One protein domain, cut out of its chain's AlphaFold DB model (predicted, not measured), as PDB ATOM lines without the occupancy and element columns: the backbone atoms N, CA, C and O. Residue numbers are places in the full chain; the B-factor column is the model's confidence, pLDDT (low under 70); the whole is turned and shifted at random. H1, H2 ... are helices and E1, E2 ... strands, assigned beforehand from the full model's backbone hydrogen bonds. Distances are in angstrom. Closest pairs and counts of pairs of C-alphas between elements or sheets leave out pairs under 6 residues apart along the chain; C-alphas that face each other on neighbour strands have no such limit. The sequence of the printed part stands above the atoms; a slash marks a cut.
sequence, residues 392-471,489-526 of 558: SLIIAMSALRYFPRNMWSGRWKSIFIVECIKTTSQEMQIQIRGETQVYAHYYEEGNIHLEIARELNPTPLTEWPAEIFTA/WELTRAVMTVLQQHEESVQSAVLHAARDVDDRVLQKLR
ATOM      1  N   SER A 392     -60.349 -50.979  -2.208       57.91
ATOM      2  CA  SER A 392     -59.471 -49.812  -2.290       57.91
ATOM      3  C   SER A 392     -58.010 -50.226  -2.135       57.91
ATOM      4  O   SER A 392     -57.690 -51.175  -1.419       57.91
ATOM      5  N   LEU A 393     -57.115 -49.497  -2.791       62.53
ATOM      6  CA  LEU A 393     -55.671 -49.696  -2.726       62.53
ATOM      7  C   LEU A 393     -55.021 -48.379  -2.307       62.53
ATOM      8  O   LEU A 393     -55.255 -47.359  -2.952       62.53
ATOM      9  N   ILE A 394     -54.206 -48.391  -1.253       60.47
ATOM     10  CA  ILE A 394     -53.410 -47.226  -0.853       60.47
ATOM     11  C   ILE A 394     -51.951 -47.471  -1.250       60.47
ATOM     12  O   ILE A 394     -51.435 -48.584  -1.163       60.47
ATOM     13  N   ILE A 395     -51.284 -46.434  -1.740       63.66
ATOM     14  CA  ILE A 395     -49.885 -46.454  -2.175       63.66
ATOM     15  C   ILE A 395     -49.176 -45.353  -1.391       63.66
ATOM     16  O   ILE A 395     -49.604 -44.202  -1.428       63.66
ATOM     17  N   ALA A 396     -48.133 -45.708  -0.645       59.09
ATOM     18  CA  ALA A 396     -47.488 -44.836   0.330       59.09
ATOM     19  C   ALA A 396     -45.972 -44.819   0.090       59.09
ATOM     20  O   ALA A 396     -45.261 -45.753   0.445       59.09
ATOM     21  N   MET A 397     -45.462 -43.757  -0.524       66.38
ATOM     22  CA  MET A 397     -44.047 -43.629  -0.880       66.38
ATOM     23  C   MET A 397     -43.347 -42.657   0.066       66.38
ATOM     24  O   MET A 397     -43.917 -41.633   0.451       66.38
ATOM     25  N   SER A 398     -42.114 -42.978   0.460       66.25
ATOM     26  CA  SER A 398     -41.352 -42.184   1.427       66.25
ATOM     27  C   SER A 398     -39.861 -42.226   1.112       66.25
ATOM     28  O   SER A 398     -39.283 -43.301   0.965       66.25
ATOM     29  N   ALA A 399     -39.219 -41.063   1.027       63.66
ATOM     30  CA  ALA A 399     -37.776 -40.952   0.836       63.66
ATOM     31  C   ALA A 399     -37.221 -39.851   1.743       63.66
ATOM     32  O   ALA A 399     -37.684 -38.709   1.698       63.66
ATOM     33  N   LEU A 400     -36.245 -40.187   2.595       65.69
ATOM     34  CA  LEU A 400     -35.743 -39.285   3.634       65.69
ATOM     35  C   LEU A 400     -34.209 -39.248   3.631       65.69
ATOM     36  O   LEU A 400     -33.553 -40.265   3.864       65.69
ATOM     37  N   ARG A 401     -33.640 -38.065   3.378       65.44
ATOM     38  CA  ARG A 401     -32.193 -37.786   3.393       65.44
ATOM     39  C   ARG A 401     -31.861 -36.974   4.645       65.44
ATOM     40  O   ARG A 401     -32.455 -35.921   4.875       65.44
ATOM     41  N   TYR A 402     -30.871 -37.417   5.414       69.25
ATOM     42  CA  TYR A 402     -30.378 -36.708   6.597       69.25
ATOM     43  C   TYR A 402     -28.870 -36.515   6.498       69.25
ATOM     44  O   TYR A 402     -28.128 -37.491   6.401       69.25
ATOM     45  N   PHE A 403     -28.406 -35.270   6.581       70.88
ATOM     46  CA  PHE A 403     -26.984 -34.946   6.653       70.88
ATOM     47  C   PHE A 403     -26.719 -33.951   7.796       70.88
ATOM     48  O   PHE A 403     -26.384 -32.796   7.533       70.88
ATOM     49  N   PRO A 404     -26.791 -34.381   9.077       71.56
ATOM     50  CA  PRO A 404     -26.556 -33.493  10.223       71.56
ATOM     51  C   PRO A 404     -25.171 -32.829  10.208       71.56
ATOM     52  O   PRO A 404     -25.018 -31.692  10.639       71.56
ATOM     53  N   ARG A 405     -24.154 -33.497   9.636       74.12
ATOM     54  CA  ARG A 405     -22.807 -32.924   9.428       74.12
ATOM     55  C   ARG A 405     -22.787 -31.706   8.499       74.12
ATOM     56  O   ARG A 405     -21.883 -30.890   8.617       74.12
ATOM     57  N   ASN A 406     -23.760 -31.609   7.596       76.81
ATOM     58  CA  ASN A 406     -23.938 -30.509   6.652       76.81
ATOM     59  C   ASN A 406     -25.183 -29.676   7.021       76.81
ATOM     60  O   ASN A 406     -25.689 -28.935   6.184       76.81
ATOM     61  N   MET A 407     -25.702 -29.846   8.245       79.00
ATOM     62  CA  MET A 407     -26.821 -29.093   8.812       79.00
ATOM     63  C   MET A 407     -28.072 -29.048   7.917       79.00
ATOM     64  O   MET A 407     -28.707 -28.001   7.771       79.00
ATOM     65  N   TRP A 408     -28.431 -30.186   7.299       80.12
ATOM     66  CA  TRP A 408     -29.679 -30.303   6.541       80.12
ATOM     67  C   TRP A 408     -30.381 -31.663   6.628       80.12
ATOM     68  O   TRP A 408     -29.772 -32.717   6.833       80.12
ATOM     69  N   SER A 409     -31.697 -31.627   6.413       73.00
ATOM     70  CA  SER A 409     -32.557 -32.796   6.211       73.00
ATOM     71  C   SER A 409     -33.611 -32.541   5.130       73.00
ATOM     72  O   SER A 409     -33.977 -31.396   4.858       73.00
ATOM     73  N   GLY A 410     -34.098 -33.612   4.506       73.25
ATOM     74  CA  GLY A 410     -35.166 -33.571   3.511       73.25
ATOM     75  C   GLY A 410     -36.029 -34.829   3.554       73.25
ATOM     76  O   GLY A 410     -35.523 -35.927   3.782       73.25
ATOM     77  N   ARG A 411     -37.335 -34.666   3.332       76.75
ATOM     78  CA  ARG A 411     -38.346 -35.729   3.304       76.75
ATOM     79  C   ARG A 411     -39.292 -35.513   2.127       76.75
ATOM     80  O   ARG A 411     -39.905 -34.456   2.008       76.75
ATOM     81  N   TRP A 412     -39.473 -36.552   1.328       78.25
ATOM     82  CA  TRP A 412     -40.571 -36.723   0.383       78.25
ATOM     83  C   TRP A 412     -41.544 -37.747   0.970       78.25
ATOM     84  O   TRP A 412     -41.102 -38.783   1.469       78.25
ATOM     85  N   LYS A 413     -42.848 -37.463   0.947       77.25
ATOM     86  CA  LYS A 413     -43.904 -38.388   1.376       77.25
ATOM     87  C   LYS A 413     -45.099 -38.253   0.439       77.25
ATOM     88  O   LYS A 413     -45.687 -37.178   0.398       77.25
ATOM     89  N   SER A 414     -45.500 -39.329  -0.224       70.00
ATOM     90  CA  SER A 414     -46.695 -39.358  -1.073       70.00
ATOM     91  C   SER A 414     -47.655 -40.440  -0.604       70.00
ATOM     92  O   SER A 414     -47.225 -41.553  -0.314       70.00
ATOM     93  N   ILE A 415     -48.946 -40.124  -0.524       72.81
ATOM     94  CA  ILE A 415     -50.004 -41.071  -0.161       72.81
ATOM     95  C   ILE A 415     -51.119 -40.951  -1.194       72.81
ATOM     96  O   ILE A 415     -51.774 -39.915  -1.290       72.81
ATOM     97  N   PHE A 416     -51.348 -42.019  -1.951       71.06
ATOM     98  CA  PHE A 416     -52.387 -42.108  -2.970       71.06
ATOM     99  C   PHE A 416     -53.397 -43.194  -2.618       71.06
ATOM    100  O   PHE A 416     -53.038 -44.223  -2.053       71.06
ATOM    101  N   ILE A 417     -54.659 -42.966  -2.962       71.19
ATOM    102  CA  ILE A 417     -55.793 -43.857  -2.733       71.19
ATOM    103  C   ILE A 417     -56.451 -44.100  -4.088       71.19
ATOM    104  O   ILE A 417     -56.933 -43.163  -4.726       71.19
ATOM    105  N   VAL A 418     -56.463 -45.359  -4.515       71.19
ATOM    106  CA  VAL A 418     -57.193 -45.850  -5.684       71.19
ATOM    107  C   VAL A 418     -58.468 -46.518  -5.182       71.19
ATOM    108  O   VAL A 418     -58.408 -47.482  -4.416       71.19
ATOM    109  N   GLU A 419     -59.624 -46.011  -5.591       69.00
ATOM    110  CA  GLU A 419     -60.932 -46.479  -5.128       69.00
ATOM    111  C   GLU A 419     -61.934 -46.592  -6.285       69.00
ATOM    112  O   GLU A 419     -61.941 -45.794  -7.220       69.00
ATOM    113  N   CYS A 420     -62.776 -47.622  -6.240       70.06
ATOM    114  CA  CYS A 420     -63.815 -47.869  -7.238       70.06
ATOM    115  C   CYS A 420     -65.117 -47.162  -6.833       70.06
ATOM    116  O   CYS A 420     -65.793 -47.624  -5.915       70.06
ATOM    117  N   ILE A 421     -65.509 -46.087  -7.516       68.25
ATOM    118  CA  ILE A 421     -66.701 -45.295  -7.177       68.25
ATOM    119  C   ILE A 421     -67.862 -45.609  -8.130       68.25
ATOM    120  O   ILE A 421     -67.703 -45.681  -9.347       68.25
ATOM    121  N   LYS A 422     -69.066 -45.760  -7.565       63.69
ATOM    122  CA  LYS A 422     -70.330 -45.848  -8.312       63.69
ATOM    123  C   LYS A 422     -70.755 -44.449  -8.760       63.69
ATOM    124  O   LYS A 422     -71.085 -43.609  -7.924       63.69
ATOM    125  N   THR A 423     -70.761 -44.197 -10.066       58.50
ATOM    126  CA  THR A 423     -71.260 -42.935 -10.629       58.50
ATOM    127  C   THR A 423     -72.791 -42.868 -10.575       58.50
ATOM    128  O   THR A 423     -73.481 -43.883 -10.440       58.50
ATOM    129  N   THR A 424     -73.355 -41.667 -10.735       58.38
ATOM    130  CA  THR A 424     -74.814 -41.445 -10.786       58.38
ATOM    131  C   THR A 424     -75.503 -42.222 -11.920       58.38
ATOM    132  O   THR A 424     -76.697 -42.498 -11.831       58.38
ATOM    133  N   SER A 425     -74.753 -42.624 -12.951       60.66
ATOM    134  CA  SER A 425     -75.219 -43.405 -14.108       60.66
ATOM    135  C   SER A 425     -75.269 -44.923 -13.870       60.66
ATOM    136  O   SER A 425     -75.515 -45.667 -14.811       60.66
ATOM    137  N   GLN A 426     -75.020 -45.398 -12.640       57.66
ATOM    138  CA  GLN A 426     -74.809 -46.812 -12.261       57.66
ATOM    139  C   GLN A 426     -73.500 -47.452 -12.768       57.66
ATOM    140  O   GLN A 426     -73.138 -48.531 -12.303       57.66
ATOM    141  N   GLU A 427     -72.745 -46.780 -13.637       61.31
ATOM    142  CA  GLU A 427     -71.409 -47.210 -14.067       61.31
ATOM    143  C   GLU A 427     -70.405 -47.099 -12.907       61.31
ATOM    144  O   GLU A 427     -70.375 -46.087 -12.195       61.31
ATOM    145  N   MET A 428     -69.579 -48.129 -12.702       63.66
ATOM    146  CA  MET A 428     -68.528 -48.141 -11.677       63.66
ATOM    147  C   MET A 428     -67.171 -47.800 -12.296       63.66
ATOM    148  O   MET A 428     -66.722 -48.480 -13.218       63.66
ATOM    149  N   GLN A 429     -66.515 -46.766 -11.771       72.44
ATOM    150  CA  GLN A 429     -65.291 -46.184 -12.321       72.44
ATOM    151  C   GLN A 429     -64.175 -46.164 -11.272       72.44
ATOM    152  O   GLN A 429     -64.406 -45.827 -10.111       72.44
ATOM    153  N   ILE A 430     -62.950 -46.496 -11.681       75.50
ATOM    154  CA  ILE A 430     -61.770 -46.390 -10.817       75.50
ATOM    155  C   ILE A 430     -61.320 -44.924 -10.761       75.50
ATOM    156  O   ILE A 430     -61.169 -44.276 -11.798       75.50
ATOM    157  N   GLN A 431     -61.085 -44.400  -9.560       81.19
ATOM    158  CA  GLN A 431     -60.603 -43.040  -9.322       81.19
ATOM    159  C   GLN A 431     -59.356 -43.055  -8.429       81.19
ATOM    160  O   GLN A 431     -59.266 -43.843  -7.491       81.19
ATOM    161  N   ILE A 432     -58.397 -42.174  -8.726       81.31
ATOM    162  CA  ILE A 432     -57.174 -41.971  -7.939       81.31
ATOM    163  C   ILE A 432     -57.225 -40.584  -7.294       81.31
ATOM    164  O   ILE A 432     -57.370 -39.584  -7.995       81.31
ATOM    165  N   ARG A 433     -57.050 -40.503  -5.976       82.25
ATOM    166  CA  ARG A 433     -56.799 -39.250  -5.237       82.25
ATOM    167  C   ARG A 433     -55.557 -39.394  -4.363       82.25
ATOM    168  O   ARG A 433     -55.070 -40.504  -4.176       82.25
ATOM    169  N   GLY A 434     -55.037 -38.309  -3.801       77.31
ATOM    170  CA  GLY A 434     -53.918 -38.402  -2.859       77.31
ATOM    171  C   GLY A 434     -53.272 -37.071  -2.512       77.31
ATOM    172  O   GLY A 434     -53.806 -36.016  -2.834       77.31
ATOM    173  N   GLU A 435     -52.106 -37.135  -1.881       82.06
ATOM    174  CA  GLU A 435     -51.303 -35.977  -1.494       82.06
ATOM    175  C   GLU A 435     -49.804 -36.306  -1.558       82.06
ATOM    176  O   GLU A 435     -49.370 -37.353  -1.071       82.06
ATOM    177  N   THR A 436     -49.007 -35.382  -2.093       81.62
ATOM    178  CA  THR A 436     -47.544 -35.374  -2.006       81.62
ATOM    179  C   THR A 436     -47.086 -34.211  -1.126       81.62
ATOM    180  O   THR A 436     -47.383 -33.046  -1.395       81.62
ATOM    181  N   GLN A 437     -46.318 -34.527  -0.083       81.44
ATOM    182  CA  GLN A 437     -45.710 -33.597   0.867       81.44
ATOM    183  C   GLN A 437     -44.182 -33.632   0.757       81.44
ATOM    184  O   GLN A 437     -43.546 -34.653   1.032       81.44
ATOM    185  N   VAL A 438     -43.588 -32.485   0.439       84.00
ATOM    186  CA  VAL A 438     -42.139 -32.263   0.391       84.00
ATOM    187  C   VAL A 438     -41.741 -31.338   1.534       84.00
ATOM    188  O   VAL A 438     -42.284 -30.243   1.671       84.00
ATOM    189  N   TYR A 439     -40.775 -31.767   2.343       83.56
ATOM    190  CA  TYR A 439     -40.211 -30.996   3.446       83.56
ATOM    191  C   TYR A 439     -38.687 -30.941   3.332       83.56
ATOM    192  O   TYR A 439     -38.052 -31.959   3.057       83.56
ATOM    193  N   ALA A 440     -38.088 -29.780   3.587       83.25
ATOM    194  CA  ALA A 440     -36.646 -29.635   3.755       83.25
ATOM    195  C   ALA A 440     -36.315 -28.619   4.854       83.25
ATOM    196  O   ALA A 440     -37.026 -27.634   5.049       83.25
ATOM    197  N   HIS A 441     -35.212 -28.859   5.556       83.75
ATOM    198  CA  HIS A 441     -34.732 -28.053   6.675       83.75
ATOM    199  C   HIS A 441     -33.223 -27.859   6.530       83.75
ATOM    200  O   HIS A 441     -32.496 -28.840   6.379       83.75
ATOM    201  N   TYR A 442     -32.769 -26.606   6.569       85.62
ATOM    202  CA  TYR A 442     -31.360 -26.204   6.538       85.62
ATOM    203  C   TYR A 442     -31.086 -25.235   7.689       85.62
ATOM    204  O   TYR A 442     -31.837 -24.277   7.878       85.62
ATOM    205  N   TYR A 443     -30.030 -25.492   8.460       84.88
ATOM    206  CA  TYR A 443     -29.749 -24.787   9.717       84.88
ATOM    207  C   TYR A 443     -28.269 -24.417   9.920       84.88
ATOM    208  O   TYR A 443     -27.825 -24.128  11.030       84.88
ATOM    209  N   GLU A 444     -27.495 -24.372   8.836       87.00
ATOM    210  CA  GLU A 444     -26.168 -23.754   8.841       87.00
ATOM    211  C   GLU A 444     -26.324 -22.222   8.897       87.00
ATOM    212  O   GLU A 444     -27.005 -21.627   8.063       87.00
ATOM    213  N   GLU A 445     -25.748 -21.585   9.923       84.94
ATOM    214  CA  GLU A 445     -25.819 -20.130  10.193       84.94
ATOM    215  C   GLU A 445     -27.241 -19.507  10.240       84.94
ATOM    216  O   GLU A 445     -27.398 -18.283  10.247       84.94
ATOM    217  N   GLY A 446     -28.293 -20.326  10.338       80.19
ATOM    218  CA  GLY A 446     -29.690 -19.892  10.330       80.19
ATOM    219  C   GLY A 446     -30.661 -21.016  10.696       80.19
ATOM    220  O   GLY A 446     -30.276 -22.008  11.301       80.19
ATOM    221  N   ASN A 447     -31.936 -20.855  10.342       84.69
ATOM    222  CA  ASN A 447     -32.939 -21.919  10.405       84.69
ATOM    223  C   ASN A 447     -33.990 -21.655   9.317       84.69
ATOM    224  O   ASN A 447     -34.733 -20.674   9.394       84.69
ATOM    225  N   ILE A 448     -33.982 -22.474   8.267       84.69
ATOM    226  CA  ILE A 448     -34.801 -22.312   7.065       84.69
ATOM    227  C   ILE A 448     -35.576 -23.606   6.833       84.69
ATOM    228  O   ILE A 448     -34.980 -24.669   6.649       84.69
ATOM    229  N   HIS A 449     -36.905 -23.498   6.792       84.12
ATOM    230  CA  HIS A 449     -37.810 -24.586   6.424       84.12
ATOM    231  C   HIS A 449     -38.444 -24.322   5.060       84.12
ATOM    232  O   HIS A 449     -38.826 -23.197   4.737       84.12
ATOM    233  N   LEU A 450     -38.577 -25.388   4.281       84.38
ATOM    234  CA  LEU A 450     -39.391 -25.470   3.080       84.38
ATOM    235  C   LEU A 450     -40.432 -26.562   3.319       84.38
ATOM    236  O   LEU A 450     -40.065 -27.704   3.577       84.38
ATOM    237  N   GLU A 451     -41.709 -26.225   3.193       86.44
ATOM    238  CA  GLU A 451     -42.811 -27.182   3.246       86.44
ATOM    239  C   GLU A 451     -43.753 -26.926   2.070       86.44
ATOM    240  O   GLU A 451     -44.175 -25.794   1.827       86.44
ATOM    241  N   ILE A 452     -44.022 -27.975   1.294       86.25
ATOM    242  CA  ILE A 452     -44.877 -27.949   0.108       86.25
ATOM    243  C   ILE A 452     -45.782 -29.177   0.162       86.25
ATOM    244  O   ILE A 452     -45.308 -30.302   0.034       86.25
ATOM    245  N   ALA A 453     -47.084 -28.947   0.304       87.12
ATOM    246  CA  ALA A 453     -48.124 -29.948   0.102       87.12
ATOM    247  C   ALA A 453     -48.786 -29.740  -1.268       87.12
ATOM    248  O   ALA A 453     -49.012 -28.599  -1.691       87.12
ATOM    249  N   ARG A 454     -49.114 -30.829  -1.968       89.69
ATOM    250  CA  ARG A 454     -49.994 -30.812  -3.139       89.69
ATOM    251  C   ARG A 454     -50.901 -32.031  -3.146       89.69
ATOM    252  O   ARG A 454     -50.429 -33.160  -3.139       89.69
ATOM    253  N   GLU A 455     -52.194 -31.783  -3.276       89.94
ATOM    254  CA  GLU A 455     -53.201 -32.818  -3.474       89.94
ATOM    255  C   GLU A 455     -53.268 -33.260  -4.947       89.94
ATOM    256  O   GLU A 455     -53.244 -32.441  -5.873       89.94
ATOM    257  N   LEU A 456     -53.376 -34.570  -5.174       86.31
ATOM    258  CA  LEU A 456     -53.874 -35.140  -6.420       86.31
ATOM    259  C   LEU A 456     -55.402 -35.138  -6.346       86.31
ATOM    260  O   LEU A 456     -56.002 -35.985  -5.678       86.31
ATOM    261  N   ASN A 457     -56.016 -34.179  -7.042       87.31
ATOM    262  CA  ASN A 457     -57.469 -34.108  -7.189       87.31
ATOM    263  C   ASN A 457     -58.032 -35.435  -7.741       87.31
ATOM    264  O   ASN A 457     -57.359 -36.061  -8.568       87.31
ATOM    265  N   PRO A 458     -59.255 -35.847  -7.350       84.75
ATOM    266  CA  PRO A 458     -59.799 -37.156  -7.709       84.75
ATOM    267  C   PRO A 458     -59.892 -37.365  -9.231       84.75
ATOM    268  O   PRO A 458     -60.765 -36.833  -9.915       84.75
ATOM    269  N   THR A 459     -58.955 -38.146  -9.765       84.50
ATOM    270  CA  THR A 459     -58.693 -38.330 -11.196       84.50
ATOM    271  C   THR A 459     -59.272 -39.669 -11.661       84.50
ATOM    272  O   THR A 459     -58.818 -40.713 -11.185       84.50
ATOM    273  N   PRO A 460     -60.287 -39.684 -12.545       81.81
ATOM    274  CA  PRO A 460     -60.895 -40.921 -13.029       81.81
ATOM    275  C   PRO A 460     -60.016 -41.628 -14.071       81.81
ATOM    276  O   PRO A 460     -59.492 -40.998 -14.990       81.81
ATOM    277  N   LEU A 461     -59.919 -42.955 -13.975       78.62
ATOM    278  CA  LEU A 461     -59.359 -43.823 -15.011       78.62
ATOM    279  C   LEU A 461     -60.480 -44.268 -15.962       78.62
ATOM    280  O   LEU A 461     -61.054 -45.344 -15.813       78.62
ATOM    281  N   THR A 462     -60.808 -43.423 -16.939       65.25
ATOM    282  CA  THR A 462     -61.958 -43.603 -17.851       65.25
ATOM    283  C   THR A 462     -61.907 -44.881 -18.700       65.25
ATOM    284  O   THR A 462     -62.937 -45.324 -19.196       65.25
ATOM    285  N   GLU A 463     -60.726 -45.474 -18.872       61.53
ATOM    286  CA  GLU A 463     -60.495 -46.662 -19.708       61.53
ATOM    287  C   GLU A 463     -60.675 -47.993 -18.949       61.53
ATOM    288  O   GLU A 463     -60.634 -49.054 -19.568       61.53
ATOM    289  N   TRP A 464     -60.879 -47.958 -17.623       62.38
ATOM    290  CA  TRP A 464     -60.776 -49.139 -16.757       62.38
ATOM    291  C   TRP A 464     -62.089 -49.467 -16.021       62.38
ATOM    292  O   TRP A 464     -62.482 -48.719 -15.117       62.38
ATOM    293  N   PRO A 465     -62.764 -50.590 -16.348       56.16
ATOM    294  CA  PRO A 465     -63.953 -51.030 -15.628       56.16
ATOM    295  C   PRO A 465     -63.597 -51.557 -14.231       56.16
ATOM    296  O   PRO A 465     -62.545 -52.156 -14.000       56.16
ATOM    297  N   ALA A 466     -64.521 -51.378 -13.290       53.28
ATOM    298  CA  ALA A 466     -64.359 -51.746 -11.883       53.28
ATOM    299  C   ALA A 466     -64.198 -53.249 -11.580       53.28
ATOM    300  O   ALA A 466     -63.881 -53.611 -10.447       53.28
ATOM    301  N   GLU A 467     -64.430 -54.122 -12.560       51.62
ATOM    302  CA  GLU A 467     -64.539 -55.581 -12.399       51.62
ATOM    303  C   GLU A 467     -63.254 -56.231 -11.844       51.62
ATOM    304  O   GLU A 467     -63.304 -57.270 -11.190       51.62
ATOM    305  N   ILE A 468     -62.107 -55.561 -11.996       52.25
ATOM    306  CA  ILE A 468     -60.809 -55.954 -11.417       52.25
ATOM    307  C   ILE A 468     -60.862 -56.005  -9.878       52.25
ATOM    308  O   ILE A 468     -60.187 -56.817  -9.248       52.25
ATOM    309  N   PHE A 469     -61.689 -55.162  -9.251       48.56
ATOM    310  CA  PHE A 469     -61.868 -55.160  -7.800       48.56
ATOM    311  C   PHE A 469     -62.897 -56.195  -7.315       48.56
ATOM    312  O   PHE A 469     -62.917 -56.494  -6.120       48.56
ATOM    313  N   THR A 470     -63.694 -56.802  -8.200       44.25
ATOM    314  CA  THR A 470     -64.688 -57.840  -7.870       44.25
ATOM    315  C   THR A 470     -64.179 -59.248  -8.185       44.25
ATOM    316  O   THR A 470     -64.726 -59.955  -9.021       44.25
ATOM    317  N   ALA A 471     -63.141 -59.688  -7.471       41.56
ATOM    318  CA  ALA A 471     -62.905 -61.122  -7.294       41.56
ATOM    319  C   ALA A 471     -63.914 -61.674  -6.272       41.56
ATOM    320  O   ALA A 471     -63.785 -61.369  -5.081       41.56
ATOM    321  N   TRP A 489     -51.550 -56.029 -14.461       59.25
ATOM    322  CA  TRP A 489     -50.301 -55.360 -14.832       59.25
ATOM    323  C   TRP A 489     -50.535 -54.059 -15.610       59.25
ATOM    324  O   TRP A 489     -49.834 -53.066 -15.399       59.25
ATOM    325  N   GLU A 490     -51.550 -54.022 -16.473       62.34
ATOM    326  CA  GLU A 490     -51.884 -52.841 -17.269       62.34
ATOM    327  C   GLU A 490     -52.636 -51.785 -16.453       62.34
ATOM    328  O   GLU A 490     -52.288 -50.606 -16.545       62.34
ATOM    329  N   LEU A 491     -53.545 -52.192 -15.554       67.69
ATOM    330  CA  LEU A 491     -54.098 -51.279 -14.543       67.69
ATOM    331  C   LEU A 491     -52.979 -50.689 -13.671       67.69
ATOM    332  O   LEU A 491     -52.949 -49.482 -13.433       67.69
ATOM    333  N   THR A 492     -52.029 -51.518 -13.222       65.19
ATOM    334  CA  THR A 492     -50.882 -51.055 -12.422       65.19
ATOM    335  C   THR A 492     -50.048 -50.033 -13.195       65.19
ATOM    336  O   THR A 492     -49.693 -48.989 -12.645       65.19
ATOM    337  N   ARG A 493     -49.794 -50.266 -14.490       67.69
ATOM    338  CA  ARG A 493     -49.119 -49.305 -15.377       67.69
ATOM    339  C   ARG A 493     -49.899 -47.990 -15.500       67.69
ATOM    340  O   ARG A 493     -49.290 -46.925 -15.398       67.69
ATOM    341  N   ALA A 494     -51.221 -48.043 -15.685       68.56
ATOM    342  CA  ALA A 494     -52.072 -46.854 -15.771       68.56
ATOM    343  C   ALA A 494     -52.049 -46.033 -14.467       68.56
ATOM    344  O   ALA A 494     -51.822 -44.824 -14.509       68.56
ATOM    345  N   VAL A 495     -52.185 -46.692 -13.308       74.06
ATOM    346  CA  VAL A 495     -52.063 -46.057 -11.983       74.06
ATOM    347  C   VAL A 495     -50.693 -45.394 -11.830       74.06
ATOM    348  O   VAL A 495     -50.627 -44.190 -11.590       74.06
ATOM    349  N   MET A 496     -49.599 -46.137 -12.038       75.88
ATOM    350  CA  MET A 496     -48.235 -45.608 -11.893       75.88
ATOM    351  C   MET A 496     -47.942 -44.444 -12.851       75.88
ATOM    352  O   MET A 496     -47.243 -43.510 -12.467       75.88
ATOM    353  N   THR A 497     -48.528 -44.434 -14.053       76.12
ATOM    354  CA  THR A 497     -48.400 -43.311 -15.001       76.12
ATOM    355  C   THR A 497     -49.022 -42.024 -14.448       76.12
ATOM    356  O   THR A 497     -48.426 -40.954 -14.572       76.12
ATOM    357  N   VAL A 498     -50.189 -42.108 -13.794       80.62
ATOM    358  CA  VAL A 498     -50.822 -40.947 -13.137       80.62
ATOM    359  C   VAL A 498     -50.001 -40.479 -11.931       80.62
ATOM    360  O   VAL A 498     -49.816 -39.274 -11.755       80.62
ATOM    361  N   LEU A 499     -49.464 -41.409 -11.129       80.50
ATOM    362  CA  LEU A 499     -48.621 -41.061  -9.979       80.50
ATOM    363  C   LEU A 499     -47.332 -40.355 -10.421       80.50
ATOM    364  O   LEU A 499     -47.020 -39.283  -9.908       80.50
ATOM    365  N   GLN A 500     -46.636 -40.893 -11.428       81.81
ATOM    366  CA  GLN A 500     -45.422 -40.293 -11.984       81.81
ATOM    367  C   GLN A 500     -45.682 -38.870 -12.502       81.81
ATOM    368  O   GLN A 500     -44.955 -37.946 -12.142       81.81
ATOM    369  N   GLN A 501     -46.745 -38.658 -13.286       85.81
ATOM    370  CA  GLN A 501     -47.100 -37.324 -13.793       85.81
ATOM    371  C   GLN A 501     -47.419 -36.329 -12.665       85.81
ATOM    372  O   GLN A 501     -47.097 -35.141 -12.772       85.81
ATOM    373  N   HIS A 502     -48.028 -36.794 -11.569       86.06
ATOM    374  CA  HIS A 502     -48.246 -35.969 -10.384       86.06
ATOM    375  C   HIS A 502     -46.920 -35.597  -9.702       86.06
ATOM    376  O   HIS A 502     -46.670 -34.416  -9.458       86.06
ATOM    377  N   GLU A 503     -46.051 -36.572  -9.434       83.38
ATOM    378  CA  GLU A 503     -44.787 -36.352  -8.725       83.38
ATOM    379  C   GLU A 503     -43.787 -35.509  -9.536       83.38
ATOM    380  O   GLU A 503     -43.196 -34.577  -8.984       83.38
ATOM    381  N   GLU A 504     -43.677 -35.719 -10.852       85.00
ATOM    382  CA  GLU A 504     -42.910 -34.849 -11.760       85.00
ATOM    383  C   GLU A 504     -43.443 -33.405 -11.742       85.00
ATOM    384  O   GLU A 504     -42.673 -32.439 -11.703       85.00
ATOM    385  N   SER A 505     -44.770 -33.233 -11.707       90.06
ATOM    386  CA  SER A 505     -45.420 -31.924 -11.597       90.06
ATOM    387  C   SER A 505     -45.152 -31.247 -10.245       90.06
ATOM    388  O   SER A 505     -44.990 -30.019 -10.191       90.06
ATOM    389  N   VAL A 506     -45.071 -32.008  -9.146       86.12
ATOM    390  CA  VAL A 506     -44.625 -31.490  -7.840       86.12
ATOM    391  C   VAL A 506     -43.161 -31.073  -7.920       86.12
ATOM    392  O   VAL A 506     -42.859 -29.908  -7.668       86.12
ATOM    393  N   GLN A 507     -42.261 -31.971  -8.328       86.62
ATOM    394  CA  GLN A 507     -40.818 -31.722  -8.401       86.62
ATOM    395  C   GLN A 507     -40.489 -30.496  -9.269       86.62
ATOM    396  O   GLN A 507     -39.743 -29.611  -8.846       86.62
ATOM    397  N   SER A 508     -41.094 -30.400 -10.455       87.19
ATOM    398  CA  SER A 508     -40.943 -29.265 -11.370       87.19
ATOM    399  C   SER A 508     -41.386 -27.946 -10.724       87.19
ATOM    400  O   SER A 508     -40.676 -26.942 -10.797       87.19
ATOM    401  N   ALA A 509     -42.511 -27.949 -10.002       84.88
ATOM    402  CA  ALA A 509     -43.002 -26.767  -9.304       84.88
ATOM    403  C   ALA A 509     -42.160 -26.386  -8.073       84.88
ATOM    404  O   ALA A 509     -41.960 -25.194  -7.844       84.88
ATOM    405  N   VAL A 510     -41.621 -27.355  -7.323       85.81
ATOM    406  CA  VAL A 510     -40.657 -27.116  -6.229       85.81
ATOM    407  C   VAL A 510     -39.411 -26.413  -6.782       85.81
ATOM    408  O   VAL A 510     -39.007 -25.364  -6.277       85.81
ATOM    409  N   LEU A 511     -38.844 -26.937  -7.874       86.25
ATOM    410  CA  LEU A 511     -37.672 -26.366  -8.547       86.25
ATOM    411  C   LEU A 511     -37.953 -24.983  -9.159       86.25
ATOM    412  O   LEU A 511     -37.082 -24.111  -9.133       86.25
ATOM    413  N   HIS A 512     -39.156 -24.757  -9.691       81.88
ATOM    414  CA  HIS A 512     -39.572 -23.449 -10.199       81.88
ATOM    415  C   HIS A 512     -39.748 -22.435  -9.060       81.88
ATOM    416  O   HIS A 512     -39.257 -21.311  -9.164       81.88
ATOM    417  N   ALA A 513     -40.415 -22.811  -7.965       77.25
ATOM    418  CA  ALA A 513     -40.627 -21.938  -6.812       77.25
ATOM    419  C   ALA A 513     -39.294 -21.514  -6.177       77.25
ATOM    420  O   ALA A 513     -39.080 -20.323  -5.952       77.25
ATOM    421  N   ALA A 514     -38.364 -22.458  -5.990       76.81
ATOM    422  CA  ALA A 514     -37.028 -22.180  -5.463       76.81
ATOM    423  C   ALA A 514     -36.251 -21.143  -6.300       76.81
ATOM    424  O   ALA A 514     -35.549 -20.304  -5.741       76.81
ATOM    425  N   ARG A 515     -36.405 -21.159  -7.632       79.50
ATOM    426  CA  ARG A 515     -35.760 -20.197  -8.544       79.50
ATOM    427  C   ARG A 515     -36.454 -18.832  -8.565       79.50
ATOM    428  O   ARG A 515     -35.787 -17.804  -8.524       79.50
ATOM    429  N   ASP A 516     -37.784 -18.806  -8.647       72.38
ATOM    430  CA  ASP A 516     -38.529 -17.564  -8.903       72.38
ATOM    431  C   ASP A 516     -38.750 -16.721  -7.626       72.38
ATOM    432  O   ASP A 516     -38.848 -15.490  -7.699       72.38
ATOM    433  N   VAL A 517     -38.768 -17.349  -6.439       66.69
ATOM    434  CA  VAL A 517     -38.863 -16.647  -5.142       66.69
ATOM    435  C   VAL A 517     -37.615 -15.803  -4.861       66.69
ATOM    436  O   VAL A 517     -37.757 -14.629  -4.497       66.69
ATOM    437  N   ASP A 518     -36.416 -16.363  -5.066       67.12
ATOM    438  CA  ASP A 518     -35.134 -15.722  -4.724       67.12
ATOM    439  C   ASP A 518     -34.915 -14.400  -5.484       67.12
ATOM    440  O   ASP A 518     -34.627 -13.363  -4.884       67.12
ATOM    441  N   ASP A 519     -35.157 -14.378  -6.799       69.12
ATOM    442  CA  ASP A 519     -34.937 -13.168  -7.603       69.12
ATOM    443  C   ASP A 519     -36.139 -12.204  -7.646       69.12
ATOM    444  O   ASP A 519     -35.930 -10.985  -7.679       69.12
ATOM    445  N   ARG A 520     -37.399 -12.682  -7.640       77.00
ATOM    446  CA  ARG A 520     -38.579 -11.801  -7.833       77.00
ATOM    447  C   ARG A 520     -39.273 -11.373  -6.546       77.00
ATOM    448  O   ARG A 520     -39.797 -10.256  -6.494       77.00
ATOM    449  N   VAL A 521     -39.336 -12.238  -5.533       79.50
ATOM    450  CA  VAL A 521     -40.055 -11.948  -4.280       79.50
ATOM    451  C   VAL A 521     -39.115 -11.270  -3.290       79.50
ATOM    452  O   VAL A 521     -39.429 -10.174  -2.817       79.50
ATOM    453  N   LEU A 522     -37.924 -11.832  -3.054       81.31
ATOM    454  CA  LEU A 522     -36.961 -11.225  -2.130       81.31
ATOM    455  C   LEU A 522     -36.518  -9.833  -2.600       81.31
ATOM    456  O   LEU A 522     -36.422  -8.925  -1.780       81.31
ATOM    457  N   GLN A 523     -36.360  -9.600  -3.909       82.81
ATOM    458  CA  GLN A 523     -35.998  -8.276  -4.435       82.81
ATOM    459  C   GLN A 523     -37.068  -7.193  -4.179       82.81
ATOM    460  O   GLN A 523     -36.717  -6.015  -4.056       82.81
ATOM    461  N   LYS A 524     -38.355  -7.565  -4.058       84.94
ATOM    462  CA  LYS A 524     -39.434  -6.642  -3.651       84.94
ATOM    463  C   LYS A 524     -39.376  -6.311  -2.159       84.94
ATOM    464  O   LYS A 524     -39.637  -5.168  -1.798       84.94
ATOM    465  N   LEU A 525     -39.017  -7.282  -1.314       88.56
ATOM    466  CA  LEU A 525     -38.844  -7.092   0.132       88.56
ATOM    467  C   LEU A 525     -37.578  -6.277   0.445       88.56
ATOM    468  O   LEU A 525     -37.615  -5.315   1.210       88.56
ATOM    469  N   ARG A 526     -36.451  -6.643  -0.174       87.38
ATOM    470  CA  ARG A 526     -35.153  -5.980  -0.045       87.38
ATOM    471  C   ARG A 526     -34.363  -6.107  -1.348       87.38
ATOM    472  O   ARG A 526     -33.806  -7.152  -1.671       87.38
TER     473      ARG A 526
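This is residues 392 to 471 and 489 to 526 of the 558 residues of the protein "F-actin capping protein" of Trypanosoma theileri (UniProt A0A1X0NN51). A long, narrow, twisted sheet of four strands forms a slab, and one long helix, H2, runs over one face of it, mainly beside E4 and E3. The last part of H2, within the free stretch of residues 515 to 526, sticks out past the sheet, while the short H1 sits at the end of the sheet where E2 ends and E3 begins. The printed part has 118 residues, with four named strands and two named helices in the order E1 E2 E3 E4 H1 H2. The sheet's order is E1 - E2 - E3 - E4, antiparallel throughout, and the class is mixed, helices and strands. The whole is loose, with a radius of gyration of the C-alphas of 19.0 A, and elongated, spanning 59 by 33 by 20 A.

E1, residues 392 to 403, begins with C-alpha 392 at (-59.471, -49.812, -2.290) and is 36.8 A long. E2, residues 408 to 422, is 46.0 A long. E3, residues 428 to 442, and E4, residues 448 to 465, are each 46.8 A long. E4 bends by 67 degrees at residue 462 and ends with C-alpha 465 at (-63.953, -51.030, -15.628). H1, residues 466 to 469, is 5.9 A long. H2, residues 489 to 525, is 51.8 A long, has a kink of 39 degrees near residue 517, and ends with C-alpha 525 at (-38.844, -7.092, 0.132).

E1 to E4 form a meander, each strand the antiparallel neighbour of the one before, and each consecutive pair is a hairpin. Across E1 and E2, at 175 degrees, N 395 and O 416 are 2.8 A apart, within hydrogen-bond range. Across E2 and E3, at 170 degrees, N 413 and O 437 are 2.9 A apart. Across E3 and E4, at 166 degrees, N 436 and O 454 are 2.8 A apart. The edge strands E1 and E4 are apart. H2 is on one face of the sheet, giving two layers, a helix over a sheet. Its closest C-alphas to E4 are those of His 502 and Leu 456, 6.9 A, and to E3 those of Glu 503 and Thr 436, 7.3 A; E2 and H2 are near each other. H1 is on the sheet, over E2, at a height over the sheet of 8.3 A. The closest C-alphas of H1 and E3 are those of Ala 466 and Met 428, 5.5 A. H1 and H2 are apart. In H2, 28 of 33 O i to N i+4 pairs are within hydrogen-bond range; H1 is too short for such a pair.

The two C-alphas farthest apart, those of Ala 471 and Arg 526, are 62.2 A apart. Residues 472 to 488 are cut out, and C-alphas 471 and 489 are 15.8 A apart across the cut. Of the links that are printed whole, E1 to E2, E2 to E3, E3 to E4 and E4 to H1 are tight. The mean pLDDT of the printed part is 74.5; 39 residues are under 70, among them residues 392 to 402, 421 to 428, 462 to 471 and 489 to 494.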